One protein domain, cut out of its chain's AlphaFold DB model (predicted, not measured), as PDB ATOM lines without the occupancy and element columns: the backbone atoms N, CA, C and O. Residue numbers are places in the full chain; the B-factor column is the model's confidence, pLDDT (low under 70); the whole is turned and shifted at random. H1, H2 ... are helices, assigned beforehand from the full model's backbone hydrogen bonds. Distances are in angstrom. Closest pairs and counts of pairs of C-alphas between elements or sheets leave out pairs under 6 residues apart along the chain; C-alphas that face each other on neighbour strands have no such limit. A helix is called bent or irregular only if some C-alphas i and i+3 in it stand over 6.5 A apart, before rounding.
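Overview. This is residues 4 to 112 of the 326 residues of an uncharacterized protein of Phycisphaerae bacterium (UniProt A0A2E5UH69). One long straight helix, H1, reaches like an arm out of a small body of shorter helices: residues 4 to 23 stick out, and the rest of H1 joins H2, H3 and H4 in an up-and-down bundle in which each helix runs against the one before it. The short H5 packs on residues 80 to 84 of H4, and H6 sits more loosely near H4 and H5, on the side of H4 away from H1. The printed part has 109 residues with six named helices, H1 to H6 in chain order, and no named strand; its class is all helix. The whole is loose, with a radius of gyration of the C-alphas of 17.1 A, and spans 59 by 39 by 17 A, the arm making the length.

Arrangement. H1, residues 4 to 35, and H2, residues 40 to 50, form a helical hairpin at a shallow tilt of 26 degrees. H1 touches H2 with residues 28 to 35 alone, the closest C-alphas being those of Leu 35 and Val 43, 4.5 A apart. The same residues of H1 touch residues 57 to 61 of H3, residues 55 to 67, the same way at a shallow tilt of 11 degrees; the closest C-alphas, of Lys 32 and Leu 61, are 6.5 A apart. H4, residues 73 to 86, is the hub, touching H2, H3 and H5, residues 90 to 94. H3 and H4 are a helical hairpin at a shallow tilt of 21 degrees, closest at the C-alphas of Ile 66 and Thr 73, 4.6 A apart. H4 touches H2 with residues 75 to 79 alone, closest at the C-alphas of Ile 47 and Cys 76, 6.5 A. H5 touches H4, closest at the C-alphas of Ala 84 and Val 90, 4.8 A. H6, residues 100 to 111, is close to H5 but not clearly touching, with the C-alphas of Lys 94 and Asn 103 7.0 A apart. H1 and H4 are apart. Every O i to N i+4 pair is within hydrogen-bond range in H1, H2, H4 and H6; H3 has 5 of 9, and H5 has 0 of 1 but 2 of 2 O i to N i+3 pairs.

Along the chain. H1 begins at C-alpha 4 (28.744, 8.716, -36.465) and runs 46.6 A to C-alpha 35 (44.617, -28.658, -13.660). H4 is 20.0 A long, H3 17.4 A, H6 16.4 A, H2 15.3 A and H5 7.8 A. H3 is irregular, but only just: C-alphas 61 and 64 are 6.6 A apart. H6 ends at C-alpha 111 (67.604, -7.705, -1.938).

Size, cuts and confidence. The C-alphas of Arg 4 and Glu 101 are the two farthest apart, 58.6 A. Without residues 4 to 23, which stand free, the body spans 39 by 26 by 16 A. The printed part has no cut, and its five links between helices are tight. Mean pLDDT of the printed part is 86.0; residues 4 to 6 and 94 to 96 are under 70.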
ATOM      1  N   ARG A   4      28.909  10.112 -36.011       54.88
ATOM      2  CA  ARG A   4      28.744   8.716 -36.465       54.88
ATOM      3  C   ARG A   4      30.053   7.924 -36.525       54.88
ATOM      4  O   ARG A   4      30.062   6.745 -36.196       54.88
ATOM      5  N   SER A   5      31.158   8.559 -36.912       57.22
ATOM      6  CA  SER A   5      32.472   7.904 -36.976       57.22
ATOM      7  C   SER A   5      33.009   7.592 -35.576       57.22
ATOM      8  O   SER A   5      33.631   6.555 -35.371       57.22
ATOM      9  N   VAL A   6      32.697   8.451 -34.596       65.62
ATOM     10  CA  VAL A   6      33.050   8.241 -33.184       65.62
ATOM     11  C   VAL A   6      32.217   7.111 -32.569       65.62
ATOM     12  O   VAL A   6      32.770   6.281 -31.856       65.62
ATOM     13  N   THR A   7      30.916   7.014 -32.876       73.88
ATOM     14  CA  THR A   7      30.054   5.944 -32.327       73.88
ATOM     15  C   THR A   7      30.432   4.563 -32.859       73.88
ATOM     16  O   THR A   7      30.490   3.613 -32.087       73.88
ATOM     17  N   ILE A   8      30.738   4.447 -34.158       73.81
ATOM     18  CA  ILE A   8      31.164   3.175 -34.767       73.81
ATOM     19  C   ILE A   8      32.516   2.731 -34.198       73.81
ATOM     20  O   ILE A   8      32.666   1.568 -33.830       73.81
ATOM     21  N   GLY A   9      33.477   3.652 -34.059       72.38
ATOM     22  CA  GLY A   9      34.773   3.347 -33.445       72.38
ATOM     23  C   GLY A   9      34.642   2.847 -32.004       72.38
ATOM     24  O   GLY A   9      35.313   1.890 -31.622       72.38
ATOM     25  N   LEU A  10      33.729   3.437 -31.225       78.12
ATOM     26  CA  LEU A  10      33.486   3.035 -29.839       78.12
ATOM     27  C   LEU A  10      32.851   1.638 -29.746       78.12
ATOM     28  O   LEU A  10      33.301   0.825 -28.946       78.12
ATOM     29  N   VAL A  11      31.875   1.328 -30.609       81.25
ATOM     30  CA  VAL A  11      31.246  -0.003 -30.668       81.25
ATOM     31  C   VAL A  11      32.267  -1.082 -31.041       81.25
ATOM     32  O   VAL A  11      32.322  -2.123 -30.387       81.25
ATOM     33  N   VAL A  12      33.122  -0.825 -32.036       80.44
ATOM     34  CA  VAL A  12      34.177  -1.770 -32.438       80.44
ATOM     35  C   VAL A  12      35.174  -1.996 -31.301       80.44
ATOM     36  O   VAL A  12      35.480  -3.144 -30.995       80.44
ATOM     37  N   LEU A  13      35.623  -0.939 -30.616       81.12
ATOM     38  CA  LEU A  13      36.511  -1.069 -29.456       81.12
ATOM     39  C   LEU A  13      35.869  -1.882 -28.326       81.12
ATOM     40  O   LEU A  13      36.521  -2.763 -27.772       81.12
ATOM     41  N   THR A  14      34.588  -1.647 -28.020       79.12
ATOM     42  CA  THR A  14      33.881  -2.433 -26.997       79.12
ATOM     43  C   THR A  14      33.711  -3.898 -27.392       79.12
ATOM     44  O   THR A  14      33.873  -4.769 -26.543       79.12
ATOM     45  N   ALA A  15      33.445  -4.190 -28.668       79.94
ATOM     46  CA  ALA A  15      33.307  -5.558 -29.159       79.94
ATOM     47  C   ALA A  15      34.647  -6.307 -29.148       79.94
ATOM     48  O   ALA A  15      34.698  -7.455 -28.720       79.94
ATOM     49  N   VAL A  16      35.736  -5.646 -29.557       80.19
ATOM     50  CA  VAL A  16      37.093  -6.206 -29.480       80.19
ATOM     51  C   VAL A  16      37.475  -6.467 -28.024       80.19
ATOM     52  O   VAL A  16      37.944  -7.553 -27.705       80.19
ATOM     53  N   TYR A  17      37.213  -5.516 -27.124       79.06
ATOM     54  CA  TYR A  17      37.491  -5.680 -25.698       79.06
ATOM     55  C   TYR A  17      36.693  -6.839 -25.077       79.06
ATOM     56  O   TYR A  17      37.263  -7.680 -24.387       79.06
ATOM     57  N   ALA A  18      35.395  -6.943 -25.380       77.50
ATOM     58  CA  ALA A  18      34.553  -8.046 -24.918       77.50
ATOM     59  C   ALA A  18      35.012  -9.405 -25.473       77.50
ATOM     60  O   ALA A  18      35.047 -10.387 -24.734       77.50
ATOM     61  N   ALA A  19      35.402  -9.466 -26.749       76.25
ATOM     62  CA  ALA A  19      35.932 -10.680 -27.366       76.25
ATOM     63  C   ALA A  19      37.257 -11.124 -26.726       76.25
ATOM     64  O   ALA A  19      37.448 -12.315 -26.492       76.25
ATOM     65  N   VAL A  20      38.146 -10.180 -26.395       77.00
ATOM     66  CA  VAL A  20      39.393 -10.471 -25.674       77.00
ATOM     67  C   VAL A  20      39.095 -11.032 -24.283       77.00
ATOM     68  O   VAL A  20      39.649 -12.071 -23.933       77.00
ATOM     69  N   ILE A  21      38.180 -10.418 -23.524       78.06
ATOM     70  CA  ILE A  21      37.787 -10.920 -22.196       78.06
ATOM     71  C   ILE A  21      37.230 -12.344 -22.294       78.06
ATOM     72  O   ILE A  21      37.727 -13.239 -21.614       78.06
ATOM     73  N   LEU A  22      36.262 -12.575 -23.185       78.06
ATOM     74  CA  LEU A  22      35.656 -13.896 -23.379       78.06
ATOM     75  C   LEU A  22      36.693 -14.954 -23.776       78.06
ATOM     76  O   LEU A  22      36.635 -16.082 -23.295       78.06
ATOM     77  N   SER A  23      37.662 -14.592 -24.623       80.31
ATOM     78  CA  SER A  23      38.766 -15.487 -24.973       80.31
ATOM     79  C   SER A  23      39.605 -15.837 -23.746       80.31
ATOM     80  O   SER A  23      39.872 -17.010 -23.510       80.31
ATOM     81  N   THR A  24      39.981 -14.846 -22.931       78.25
ATOM     82  CA  THR A  24      40.797 -15.086 -21.731       78.25
ATOM     83  C   THR A  24      40.070 -15.905 -20.664       78.25
ATOM     84  O   THR A  24      40.694 -16.732 -19.999       78.25
ATOM     85  N   GLU A  25      38.757 -15.723 -20.511       83.50
ATOM     86  CA  GLU A  25      37.938 -16.511 -19.585       83.50
ATOM     87  C   GLU A  25      37.790 -17.961 -20.053       83.50
ATOM     88  O   GLU A  25      37.905 -18.879 -19.238       83.50
ATOM     89  N   ASN A  26      37.600 -18.181 -21.359       86.19
ATOM     90  CA  ASN A  26      37.558 -19.524 -21.936       86.19
ATOM     91  C   ASN A  26      38.893 -20.255 -21.762       86.19
ATOM     92  O   ASN A  26      38.899 -21.400 -21.311       86.19
ATOM     93  N   ASP A  27      40.013 -19.582 -22.041       86.88
ATOM     94  CA  ASP A  27      41.351 -20.150 -21.846       86.88
ATOM     95  C   ASP A  27      41.585 -20.509 -20.369       86.88
ATOM     96  O   ASP A  27      42.084 -21.589 -20.045       86.88
ATOM     97  N   ALA A  28      41.181 -19.631 -19.443       87.88
ATOM     98  CA  ALA A  28      41.295 -19.881 -18.009       87.88
ATOM     99  C   ALA A  28      40.414 -21.053 -17.545       87.88
ATOM    100  O   ALA A  28      40.840 -21.848 -16.702       87.88
ATOM    101  N   ALA A  29      39.204 -21.186 -18.094       89.31
ATOM    102  CA  ALA A  29      38.313 -22.303 -17.809       89.31
ATOM    103  C   ALA A  29      38.884 -23.631 -18.330       89.31
ATOM    104  O   ALA A  29      38.911 -24.605 -17.575       89.31
ATOM    105  N   GLU A  30      39.406 -23.670 -19.561       91.69
ATOM    106  CA  GLU A  30      40.079 -24.855 -20.113       91.69
ATOM    107  C   GLU A  30      41.265 -25.258 -19.230       91.69
ATOM    108  O   GLU A  30      41.352 -26.401 -18.774       91.69
ATOM    109  N   ILE A  31      42.139 -24.307 -18.894       91.69
ATOM    110  CA  ILE A  31      43.298 -24.563 -18.033       91.69
ATOM    111  C   ILE A  31      42.847 -25.092 -16.670       91.69
ATOM    112  O   ILE A  31      43.398 -26.077 -16.185       91.69
ATOM    113  N   LYS A  32      41.809 -24.508 -16.065       92.44
ATOM    114  CA  LYS A  32      41.260 -24.993 -14.794       92.44
ATOM    115  C   LYS A  32      40.801 -26.448 -14.890       92.44
ATOM    116  O   LYS A  32      41.091 -27.221 -13.979       92.44
ATOM    117  N   THR A  33      40.130 -26.838 -15.976       91.94
ATOM    118  CA  THR A  33      39.700 -28.235 -16.164       91.94
ATOM    119  C   THR A  33      40.885 -29.191 -16.273       91.94
ATOM    120  O   THR A  33      40.870 -30.252 -15.654       91.94
ATOM    121  N   LEU A  34      41.946 -28.789 -16.976       92.88
ATOM    122  CA  LEU A  34      43.170 -29.578 -17.105       92.88
ATOM    123  C   LEU A  34      43.897 -29.731 -15.765       92.88
ATOM    124  O   LEU A  34      44.343 -30.824 -15.425       92.88
ATOM    125  N   LEU A  35      43.978 -28.655 -14.979       91.31
ATOM    126  CA  LEU A  35      44.617 -28.658 -13.660       91.31
ATOM    127  C   LEU A  35      43.850 -29.487 -12.618       91.31
ATOM    128  O   LEU A  35      44.452 -29.959 -11.658       91.31
ATOM    129  N   GLN A  36      42.538 -29.660 -12.795       90.75
ATOM    130  CA  GLN A  36      41.682 -30.478 -11.927       90.75
ATOM    131  C   GLN A  36      41.558 -31.937 -12.397       90.75
ATOM    132  O   GLN A  36      40.915 -32.743 -11.724       90.75
ATOM    133  N   SER A  37      42.154 -32.282 -13.543       90.00
ATOM    134  CA  SER A  37      42.161 -33.648 -14.067       90.00
ATOM    135  C   SER A  37      42.930 -34.592 -13.137       90.00
ATOM    136  O   SER A  37      43.921 -34.220 -12.510       90.00
ATOM    137  N   SER A  38      42.506 -35.854 -13.084       87.62
ATOM    138  CA  SER A  38      43.253 -36.923 -12.410       87.62
ATOM    139  C   SER A  38      44.488 -37.377 -13.203       87.62
ATOM    140  O   SER A  38      45.351 -38.071 -12.664       87.62
ATOM    141  N   SER A  39      44.587 -36.990 -14.479       91.31
ATOM    142  CA  SER A  39      45.712 -37.305 -15.360       91.31
ATOM    143  C   SER A  39      46.897 -36.373 -15.108       91.31
ATOM    144  O   SER A  39      46.808 -35.158 -15.273       91.31
ATOM    145  N   GLU A  40      48.061 -36.947 -14.801       89.38
ATOM    146  CA  GLU A  40      49.305 -36.184 -14.639       89.38
ATOM    147  C   GLU A  40      49.700 -35.412 -15.908       89.38
ATOM    148  O   GLU A  40      50.242 -34.309 -15.827       89.38
ATOM    149  N   LEU A  41      49.446 -35.991 -17.083       90.06
ATOM    150  CA  LEU A  41      49.765 -35.352 -18.357       90.06
ATOM    151  C   LEU A  41      48.901 -34.110 -18.582       90.06
ATOM    152  O   LEU A  41      49.412 -33.097 -19.060       90.06
ATOM    153  N   ASP A  42      47.632 -34.171 -18.185       91.12
ATOM    154  CA  ASP A  42      46.711 -33.042 -18.304       91.12
ATOM    155  C   ASP A  42      47.111 -31.921 -17.350       91.12
ATOM    156  O   ASP A  42      47.199 -30.772 -17.776       91.12
ATOM    157  N   VAL A  43      47.467 -32.250 -16.103       91.19
ATOM    158  CA  VAL A  43      47.947 -31.253 -15.136       91.19
ATOM    159  C   VAL A  43      49.225 -30.577 -15.647       91.19
ATOM    160  O   VAL A  43      49.298 -29.349 -15.683       91.19
ATOM    161  N   LYS A  44      50.210 -31.345 -16.143       90.94
ATOM    162  CA  LYS A  44      51.433 -30.784 -16.756       90.94
ATOM    163  C   LYS A  44      51.116 -29.886 -17.954       90.94
ATOM    164  O   LYS A  44      51.724 -28.824 -18.112       90.94
ATOM    165  N   LYS A  45      50.165 -30.293 -18.798       92.12
ATOM    166  CA  LYS A  45      49.708 -29.500 -19.945       92.12
ATOM    167  C   LYS A  45      49.046 -28.198 -19.489       92.12
ATOM    168  O   LYS A  45      49.391 -27.147 -20.029       92.12
ATOM    169  N   GLY A  46      48.179 -28.253 -18.479       92.88
ATOM    170  CA  GLY A  46      47.523 -27.090 -17.882       92.88
ATOM    171  C   GLY A  46      48.532 -26.091 -17.315       92.88
ATOM    172  O   GLY A  46      48.471 -24.906 -17.639       92.88
ATOM    173  N   ILE A  47      49.539 -26.563 -16.570       92.88
ATOM    174  CA  ILE A  47      50.620 -25.711 -16.045       92.88
ATOM    175  C   ILE A  47      51.380 -25.041 -17.195       92.88
ATOM    176  O   ILE A  47      51.583 -23.828 -17.187       92.88
ATOM    177  N   LYS A  48      51.746 -25.792 -18.240       92.19
ATOM    178  CA  LYS A  48      52.443 -25.227 -19.405       92.19
ATOM    179  C   LYS A  48      51.605 -24.170 -20.133       92.19
ATOM    180  O   LYS A  48      52.145 -23.145 -20.542       92.19
ATOM    181  N   GLN A  49      50.307 -24.410 -20.303       92.56
ATOM    182  CA  GLN A  49      49.395 -23.464 -20.949       92.56
ATOM    183  C   GLN A  49      49.166 -22.208 -20.102       92.56
ATOM    184  O   GLN A  49      49.033 -21.122 -20.662       92.56
ATOM    185  N   SER A  50      49.212 -22.327 -18.772       92.38
ATOM    186  CA  SER A  50      49.007 -21.202 -17.856       92.38
ATOM    187  C   SER A  50      50.028 -20.068 -18.007       92.38
ATOM    188  O   SER A  50      49.688 -18.917 -17.746       92.38
ATOM    189  N   LYS A  51      51.216 -20.341 -18.575       90.31
ATOM    190  CA  LYS A  51      52.205 -19.314 -18.963       90.31
ATOM    191  C   LYS A  51      51.655 -18.251 -19.927       90.31
ATOM    192  O   LYS A  51      52.216 -17.165 -20.035       90.31
ATOM    193  N   ARG A  52      50.578 -18.557 -20.656       88.38
ATOM    194  CA  ARG A  52      49.938 -17.625 -21.602       88.38
ATOM    195  C   ARG A  52      48.998 -16.633 -20.921       88.38
ATOM    196  O   ARG A  52      48.689 -15.608 -21.513       88.38
ATOM    197  N   LEU A  53      48.545 -16.932 -19.706       89.94
ATOM    198  CA  LEU A  53      47.624 -16.081 -18.961       89.94
ATOM    199  C   LEU A  53      48.370 -14.949 -18.249       89.94
ATOM    200  O   LEU A  53      49.575 -15.030 -18.013       89.94
ATOM    201  N   HIS A  54      47.638 -13.906 -17.862       90.56
ATOM    202  CA  HIS A  54      48.130 -12.878 -16.944       90.56
ATOM    203  C   HIS A  54      48.262 -13.408 -15.513       90.56
ATOM    204  O   HIS A  54      47.528 -14.310 -15.097       90.56
ATOM    205  N   TYR A  55      49.173 -12.809 -14.747       90.25
ATOM    206  CA  TYR A  55      49.488 -13.193 -13.374       90.25
ATOM    207  C   TYR A  55      48.244 -13.275 -12.478       90.25
ATOM    208  O   TYR A  55      48.061 -14.272 -11.782       90.25
ATOM    209  N   ASP A  56      47.351 -12.282 -12.545       89.88
ATOM    210  CA  ASP A  56      46.154 -12.219 -11.695       89.88
ATOM    211  C   ASP A  56      45.152 -13.353 -11.978       89.88
ATOM    212  O   ASP A  56      44.453 -13.803 -11.072       89.88
ATOM    213  N   VAL A  57      45.113 -13.859 -13.215       90.50
ATOM    214  CA  VAL A  57      44.264 -14.998 -13.606       90.50
ATOM    215  C   VAL A  57      44.942 -16.322 -13.257       90.50
ATOM    216  O   VAL A  57      44.296 -17.269 -12.816       90.50
ATOM    217  N   CYS A  58      46.261 -16.396 -13.430       91.25
ATOM    218  CA  CYS A  58      47.028 -17.618 -13.227       91.25
ATOM    219  C   CYS A  58      47.256 -17.948 -11.741       91.25
ATOM    220  O   CYS A  58      47.116 -19.106 -11.340       91.25
ATOM    221  N   LYS A  59      47.547 -16.942 -10.902       91.75
ATOM    222  CA  LYS A  59      47.791 -17.106  -9.459       91.75
ATOM    223  C   LYS A  59      46.709 -17.943  -8.754       91.75
ATOM    224  O   LYS A  59      47.069 -18.959  -8.162       91.75
ATOM    225  N   PRO A  60      45.403 -17.619  -8.831       91.56
ATOM    226  CA  PRO A  60      44.374 -18.402  -8.143       91.56
ATOM    227  C   PRO A  60      44.224 -19.839  -8.672       91.56
ATOM    228  O   PRO A  60      43.685 -20.682  -7.960       91.56
ATOM    229  N   LEU A  61      44.693 -20.137  -9.890       91.81
ATOM    230  CA  LEU A  61      44.655 -21.487 -10.458       91.81
ATOM    231  C   LEU A  61      45.811 -22.361  -9.955       91.81
ATOM    232  O   LEU A  61      45.612 -23.546  -9.695       91.81
ATOM    233  N   LEU A  62      47.011 -21.788  -9.812       92.56
ATOM    234  CA  LEU A  62      48.222 -22.544  -9.471       92.56
ATOM    235  C   LEU A  62      48.497 -22.634  -7.967       92.56
ATOM    236  O   LEU A  62      49.008 -23.655  -7.509       92.56
ATOM    237  N   VAL A  63      48.149 -21.607  -7.185       91.31
ATOM    238  CA  VAL A  63      48.400 -21.586  -5.731       91.31
ATOM    239  C   VAL A  63      47.783 -22.783  -4.992       91.31
ATOM    240  O   VAL A  63      48.498 -23.391  -4.195       91.31
ATOM    241  N   PRO A  64      46.544 -23.227  -5.286       90.56
ATOM    242  CA  PRO A  64      45.984 -24.413  -4.638       90.56
ATOM    243  C   PRO A  64      46.822 -25.686  -4.845       90.56
ATOM    244  O   PRO A  64      46.928 -26.507  -3.938       90.56
ATOM    245  N   LEU A  65      47.459 -25.847  -6.013       89.88
ATOM    246  CA  LEU A  65      48.319 -27.003  -6.309       89.88
ATOM    247  C   LEU A  65      49.642 -26.967  -5.533       89.88
ATOM    248  O   LEU A  65      50.223 -28.022  -5.263       89.88
ATOM    249  N   ILE A  66      50.112 -25.767  -5.191       89.62
ATOM    250  CA  ILE A  66      51.301 -25.532  -4.364       89.62
ATOM    251  C   ILE A  66      50.969 -25.819  -2.896       89.62
ATOM    252  O   ILE A  66      51.681 -26.567  -2.234       89.62
ATOM    253  N   GLU A  67      49.857 -25.281  -2.391       88.00
ATOM    254  CA  GLU A  67      49.434 -25.447  -0.991       88.00
ATOM    255  C   GLU A  67      49.112 -26.905  -0.644       88.00
ATOM    256  O   GLU A  67      49.431 -27.375   0.446       88.00
ATOM    257  N   GLN A  68      48.561 -27.658  -1.598       85.88
ATOM    258  CA  GLN A  68      48.323 -29.095  -1.453       85.88
ATOM    259  C   GLN A  68      49.607 -29.940  -1.517       85.88
ATOM    260  O   GLN A  68      49.525 -31.165  -1.450       85.88
ATOM    261  N   SER A  69      50.788 -29.317  -1.645       77.56
ATOM    262  CA  SER A  69      52.087 -29.995  -1.764       77.56
ATOM    263  C   SER A  69      52.081 -31.070  -2.852       77.56
ATOM    264  O   SER A  69      52.576 -32.184  -2.673       77.56
ATOM    265  N   SER A  70      51.475 -30.749  -3.998       78.56
ATOM    266  CA  SER A  70      51.417 -31.678  -5.121       78.56
ATOM    267  C   SER A  70      52.817 -31.932  -5.691       78.56
ATOM    268  O   SER A  70      53.725 -31.104  -5.574       78.56
ATOM    269  N   LYS A  71      52.982 -33.037  -6.426       85.94
ATOM    270  CA  LYS A  71      54.203 -33.323  -7.209       85.94
ATOM    271  C   LYS A  71      54.540 -32.251  -8.261       85.94
ATOM    272  O   LYS A  71      55.612 -32.288  -8.853       85.94
ATOM    273  N   HIS A  72      53.627 -31.311  -8.506       89.25
ATOM    274  CA  HIS A  72      53.767 -30.232  -9.479       89.25
ATOM    275  C   HIS A  72      54.151 -28.890  -8.855       89.25
ATOM    276  O   HIS A  72      54.285 -27.911  -9.585       89.25
ATOM    277  N   THR A  73      54.357 -28.841  -7.534       90.38
ATOM    278  CA  THR A  73      54.662 -27.614  -6.783       90.38
ATOM    279  C   THR A  73      55.753 -26.782  -7.458       90.38
ATOM    280  O   THR A  73      55.486 -25.649  -7.844       90.38
ATOM    281  N   THR A  74      56.924 -27.367  -7.729       89.62
ATOM    282  CA  THR A  74      58.040 -26.661  -8.380       89.62
ATOM    283  C   THR A  74      57.659 -26.079  -9.744       89.62
ATOM    284  O   THR A  74      58.027 -24.956 -10.060       89.62
ATOM    285  N   GLN A  75      56.889 -26.811 -10.556       90.81
ATOM    286  CA  GLN A  75      56.488 -26.347 -11.890       90.81
ATOM    287  C   GLN A  75      55.505 -25.173 -11.805       90.81
ATOM    288  O   GLN A  75      55.589 -24.239 -12.599       90.81
ATOM    289  N   CYS A  76      54.586 -25.213 -10.840       92.25
ATOM    290  CA  CYS A  76      53.669 -24.111 -10.573       92.25
ATOM    291  C   CYS A  76      54.424 -22.866 -10.083       92.25
ATOM    292  O   CYS A  76      54.171 -21.770 -10.578       92.25
ATOM    293  N   GLU A  77      55.368 -23.029  -9.153       93.12
ATOM    294  CA  GLU A  77      56.216 -21.936  -8.661       93.12
ATOM    295  C   GLU A  77      57.031 -21.296  -9.789       93.12
ATOM    296  O   GLU A  77      57.057 -20.071  -9.903       93.12
ATOM    297  N   ASP A  78      57.633 -22.113 -10.660       93.00
ATOM    298  CA  ASP A  78      58.409 -21.641 -11.806       93.00
ATOM    299  C   ASP A  78      57.562 -20.737 -12.716       93.00
ATOM    300  O   ASP A  78      57.985 -19.637 -13.083       93.00
ATOM    301  N   VAL A  79      56.337 -21.175 -13.039       93.12
ATOM    302  CA  VAL A  79      55.391 -20.390 -13.843       93.12
ATOM    303  C   VAL A  79      55.008 -19.093 -13.135       93.12
ATOM    304  O   VAL A  79      54.996 -18.038 -13.766       93.12
ATOM    305  N   LEU A  80      54.716 -19.137 -11.833       93.50
ATOM    306  CA  LEU A  80      54.331 -17.943 -11.083       93.50
ATOM    307  C   LEU A  80      55.457 -16.906 -11.016       93.50
ATOM    308  O   LEU A  80      55.174 -15.716 -11.146       93.50
ATOM    309  N   ILE A  81      56.713 -17.329 -10.854       93.19
ATOM    310  CA  ILE A  81      57.877 -16.430 -10.864       93.19
ATOM    311  C   ILE A  81      58.058 -15.791 -12.240       93.19
ATOM    312  O   ILE A  81      58.251 -14.574 -12.325       93.19
ATOM    313  N   GLU A  82      57.960 -16.583 -13.308       92.69
ATOM    314  CA  GLU A  82      58.070 -16.095 -14.686       92.69
ATOM    315  C   GLU A  82      56.973 -15.059 -14.988       92.69
ATOM    316  O   GLU A  82      57.271 -13.943 -15.411       92.69
ATOM    317  N   LEU A  83      55.712 -15.380 -14.680       91.88
ATOM    318  CA  LEU A  83      54.566 -14.492 -14.901       91.88
ATOM    319  C   LEU A  83      54.624 -13.223 -14.053       91.88
ATOM    320  O   LEU A  83      54.365 -12.134 -14.558       91.88
ATOM    321  N   ALA A  84      54.981 -13.335 -12.772       91.50
ATOM    322  CA  ALA A  84      55.114 -12.167 -11.910       91.50
ATOM    323  C   ALA A  84      56.234 -11.241 -12.396       91.50
ATOM    324  O   ALA A  84      56.123 -10.024 -12.279       91.50
ATOM    325  N   SER A  85      57.313 -11.805 -12.938       91.06
ATOM    326  CA  SER A  85      58.417 -11.025 -13.500       91.06
ATOM    327  C   SER A  85      58.001 -10.337 -14.796       91.06
ATOM    328  O   SER A  85      58.217  -9.133 -14.928       91.06
ATOM    329  N   ARG A  86      57.315 -11.062 -15.687       92.56
ATOM    330  CA  ARG A  86      56.738 -10.538 -16.932       92.56
ATOM    331  C   ARG A  86      55.780  -9.374 -16.686       92.56
ATOM    332  O   ARG A  86      55.922  -8.304 -17.267       92.56
ATOM    333  N   ASP A  87      54.853  -9.556 -15.752       90.81
ATOM    334  CA  ASP A  87      53.791  -8.588 -15.476       90.81
ATOM    335  C   ASP A  87      54.235  -7.495 -14.473       90.81
ATOM    336  O   ASP A  87      53.431  -6.656 -14.071       90.81
ATOM    337  N   LYS A  88      55.518  -7.472 -14.064       89.81
ATOM    338  CA  LYS A  88      56.104  -6.533 -13.076       89.81
ATOM    339  C   LYS A  88      55.438  -6.582 -11.690       89.81
ATOM    340  O   LYS A  88      55.388  -5.590 -10.967       89.81
ATOM    341  N   ARG A  89      54.968  -7.764 -11.292       88.38
ATOM    342  CA  ARG A  89      54.275  -8.077 -10.028       88.38
ATOM    343  C   ARG A  89      55.109  -8.955  -9.089       88.38
ATOM    344  O   ARG A  89      54.561  -9.607  -8.209       88.38
ATOM    345  N   VAL A  90      56.437  -8.990  -9.229       85.12
ATOM    346  CA  VAL A  90      57.319  -9.843  -8.396       85.12
ATOM    347  C   VAL A  90      57.132  -9.598  -6.891       85.12
ATOM    348  O   VAL A  90      57.266 -10.514  -6.083       85.12
ATOM    349  N   LEU A  91      56.774  -8.373  -6.491       82.56
ATOM    350  CA  LEU A  91      56.492  -8.042  -5.091       82.56
ATOM    351  C   LEU A  91      55.228  -8.731  -4.549       82.56
ATOM    352  O   LEU A  91      55.161  -8.989  -3.348       82.56
ATOM    353  N   ASP A  92      54.284  -9.100  -5.413       83.56
ATOM    354  CA  ASP A  92      53.008  -9.718  -5.042       83.56
ATOM    355  C   ASP A  92      53.143 -11.221  -4.765       83.56
ATOM    356  O   ASP A  92      52.263 -11.826  -4.146       83.56
ATOM    357  N   LEU A  93      54.272 -11.821  -5.162       78.88
ATOM    358  CA  LEU A  93      54.652 -13.180  -4.768       78.88
ATOM    359  C   LEU A  93      55.010 -13.277  -3.282       78.88
ATOM    360  O   LEU A  93      54.973 -14.365  -2.718       78.88
ATOM    361  N   LYS A  94      55.305 -12.150  -2.615       65.56
ATOM    362  CA  LYS A  94      55.567 -12.132  -1.166       65.56
ATOM    363  C   LYS A  94      54.326 -12.504  -0.344       65.56
ATOM    364  O   LYS A  94      54.469 -12.877   0.819       65.56
ATOM    365  N   VAL A  95      53.131 -12.387  -0.931       58.50
ATOM    366  CA  VAL A  95      51.834 -12.650  -0.295       58.50
ATOM    367  C   VAL A  95      51.258 -13.953  -0.857       58.50
ATOM    368  O   VAL A  95      50.378 -13.943  -1.722       58.50
ATOM    369  N   GLY A  96      51.803 -15.074  -0.378       67.50
ATOM    370  CA  GLY A  96      51.336 -16.427  -0.692       67.50
ATOM    371  C   GLY A  96      51.648 -16.911  -2.114       67.50
ATOM    372  O   GLY A  96      51.847 -16.128  -3.043       67.50
ATOM    373  N   GLY A  97      51.660 -18.236  -2.279       76.44
ATOM    374  CA  GLY A  97      51.814 -18.885  -3.582       76.44
ATOM    375  C   GLY A  97      53.212 -19.376  -3.942       76.44
ATOM    376  O   GLY A  97      53.427 -19.743  -5.087       76.44
ATOM    377  N   LEU A  98      54.134 -19.406  -2.980       87.12
ATOM    378  CA  LEU A  98      55.429 -20.077  -3.084       87.12
ATOM    379  C   LEU A  98      55.704 -20.814  -1.767       87.12
ATOM    380  O   LEU A  98      55.262 -20.380  -0.699       87.12
ATOM    381  N   THR A  99      56.468 -21.895  -1.831       89.12
ATOM    382  CA  THR A  99      57.061 -22.567  -0.673       89.12
ATOM    383  C   THR A  99      57.979 -21.611   0.090       89.12
ATOM    384  O   THR A  99      58.475 -20.616  -0.448       89.12
ATOM    385  N   THR A 100      58.222 -21.892   1.373       88.00
ATOM    386  CA  THR A 100      59.137 -21.092   2.209       88.00
ATOM    387  C   THR A 100      60.513 -20.965   1.561       88.00
ATOM    388  O   THR A 100      61.084 -19.882   1.501       88.00
ATOM    389  N   GLU A 101      61.004 -22.069   1.008       88.12
ATOM    390  CA  GLU A 101      62.313 -22.146   0.382       88.12
ATOM    391  C   GLU A 101      62.417 -21.254  -0.864       88.12
ATOM    392  O   GLU A 101      63.337 -20.441  -0.971       88.12
ATOM    393  N   MET A 102      61.447 -21.344  -1.779       90.00
ATOM    394  CA  MET A 102      61.435 -20.511  -2.980       90.00
ATOM    395  C   MET A 102      61.211 -19.029  -2.646       90.00
ATOM    396  O   MET A 102      61.811 -18.150  -3.266       90.00
ATOM    397  N   ASN A 103      60.409 -18.733  -1.619       89.62
ATOM    398  CA  ASN A 103      60.260 -17.374  -1.100       89.62
ATOM    399  C   ASN A 103      61.589 -16.789  -0.611       89.62
ATOM    400  O   ASN A 103      61.879 -15.624  -0.885       89.62
ATOM    401  N   ASP A 104      62.395 -17.568   0.106       89.81
ATOM    402  CA  ASP A 104      63.687 -17.105   0.614       89.81
ATOM    403  C   ASP A 104      64.679 -16.848  -0.523       89.81
ATOM    404  O   ASP A 104      65.374 -15.827  -0.524       89.81
ATOM    405  N   VAL A 105      64.675 -17.701  -1.550       91.00
ATOM    406  CA  VAL A 105      65.463 -17.499  -2.773       91.00
ATOM    407  C   VAL A 105      65.018 -16.243  -3.532       91.00
ATOM    408  O   VAL A 105      65.856 -15.436  -3.941       91.00
ATOM    409  N   LEU A 106      63.711 -16.028  -3.691       90.62
ATOM    410  CA  LEU A 106      63.183 -14.839  -4.359       90.62
ATOM    411  C   LEU A 106      63.526 -13.563  -3.579       90.62
ATOM    412  O   LEU A 106      63.969 -12.568  -4.154       90.62
ATOM    413  N   ARG A 107      63.366 -13.587  -2.251       89.19
ATOM    414  CA  ARG A 107      63.766 -12.478  -1.371       89.19
ATOM    415  C   ARG A 107      65.253 -12.188  -1.477       89.19
ATOM    416  O   ARG A 107      65.624 -11.018  -1.460       89.19
ATOM    417  N   TRP A 108      66.088 -13.217  -1.590       90.25
ATOM    418  CA  TRP A 108      67.511 -13.045  -1.846       90.25
ATOM    419  C   TRP A 108      67.716 -12.269  -3.156       90.25
ATOM    420  O   TRP A 108      68.290 -11.187  -3.123       90.25
ATOM    421  N   TRP A 109      67.122 -12.689  -4.276       89.56
ATOM    422  CA  TRP A 109      67.267 -11.984  -5.564       89.56
ATOM    423  C   TRP A 109      66.831 -10.518  -5.551       89.56
ATOM    424  O   TRP A 109      67.473  -9.678  -6.189       89.56
ATOM    425  N   LEU A 110      65.750 -10.214  -4.831       87.56
ATOM    426  CA  LEU A 110      65.211  -8.859  -4.715       87.56
ATOM    427  C   LEU A 110      66.081  -7.933  -3.860       87.56
ATOM    428  O   LEU A 110      66.051  -6.723  -4.065       87.56
ATOM    429  N   ASN A 111      66.834  -8.485  -2.907       87.25
ATOM    430  CA  ASN A 111      67.604  -7.705  -1.938       87.25
ATOM    431  C   ASN A 111      69.123  -7.800  -2.146       87.25
ATOM    432  O   ASN A 111      69.869  -7.022  -1.556       87.25
ATOM    433  N   SER A 112      69.606  -8.758  -2.939       80.75
ATOM    434  CA  SER A 112      71.036  -9.000  -3.102       80.75
ATOM    435  C   SER A 112      71.661  -8.038  -4.113       80.75
ATOM    436  O   SER A 112      71.286  -8.074  -5.294       80.75
TER     437      SER A 112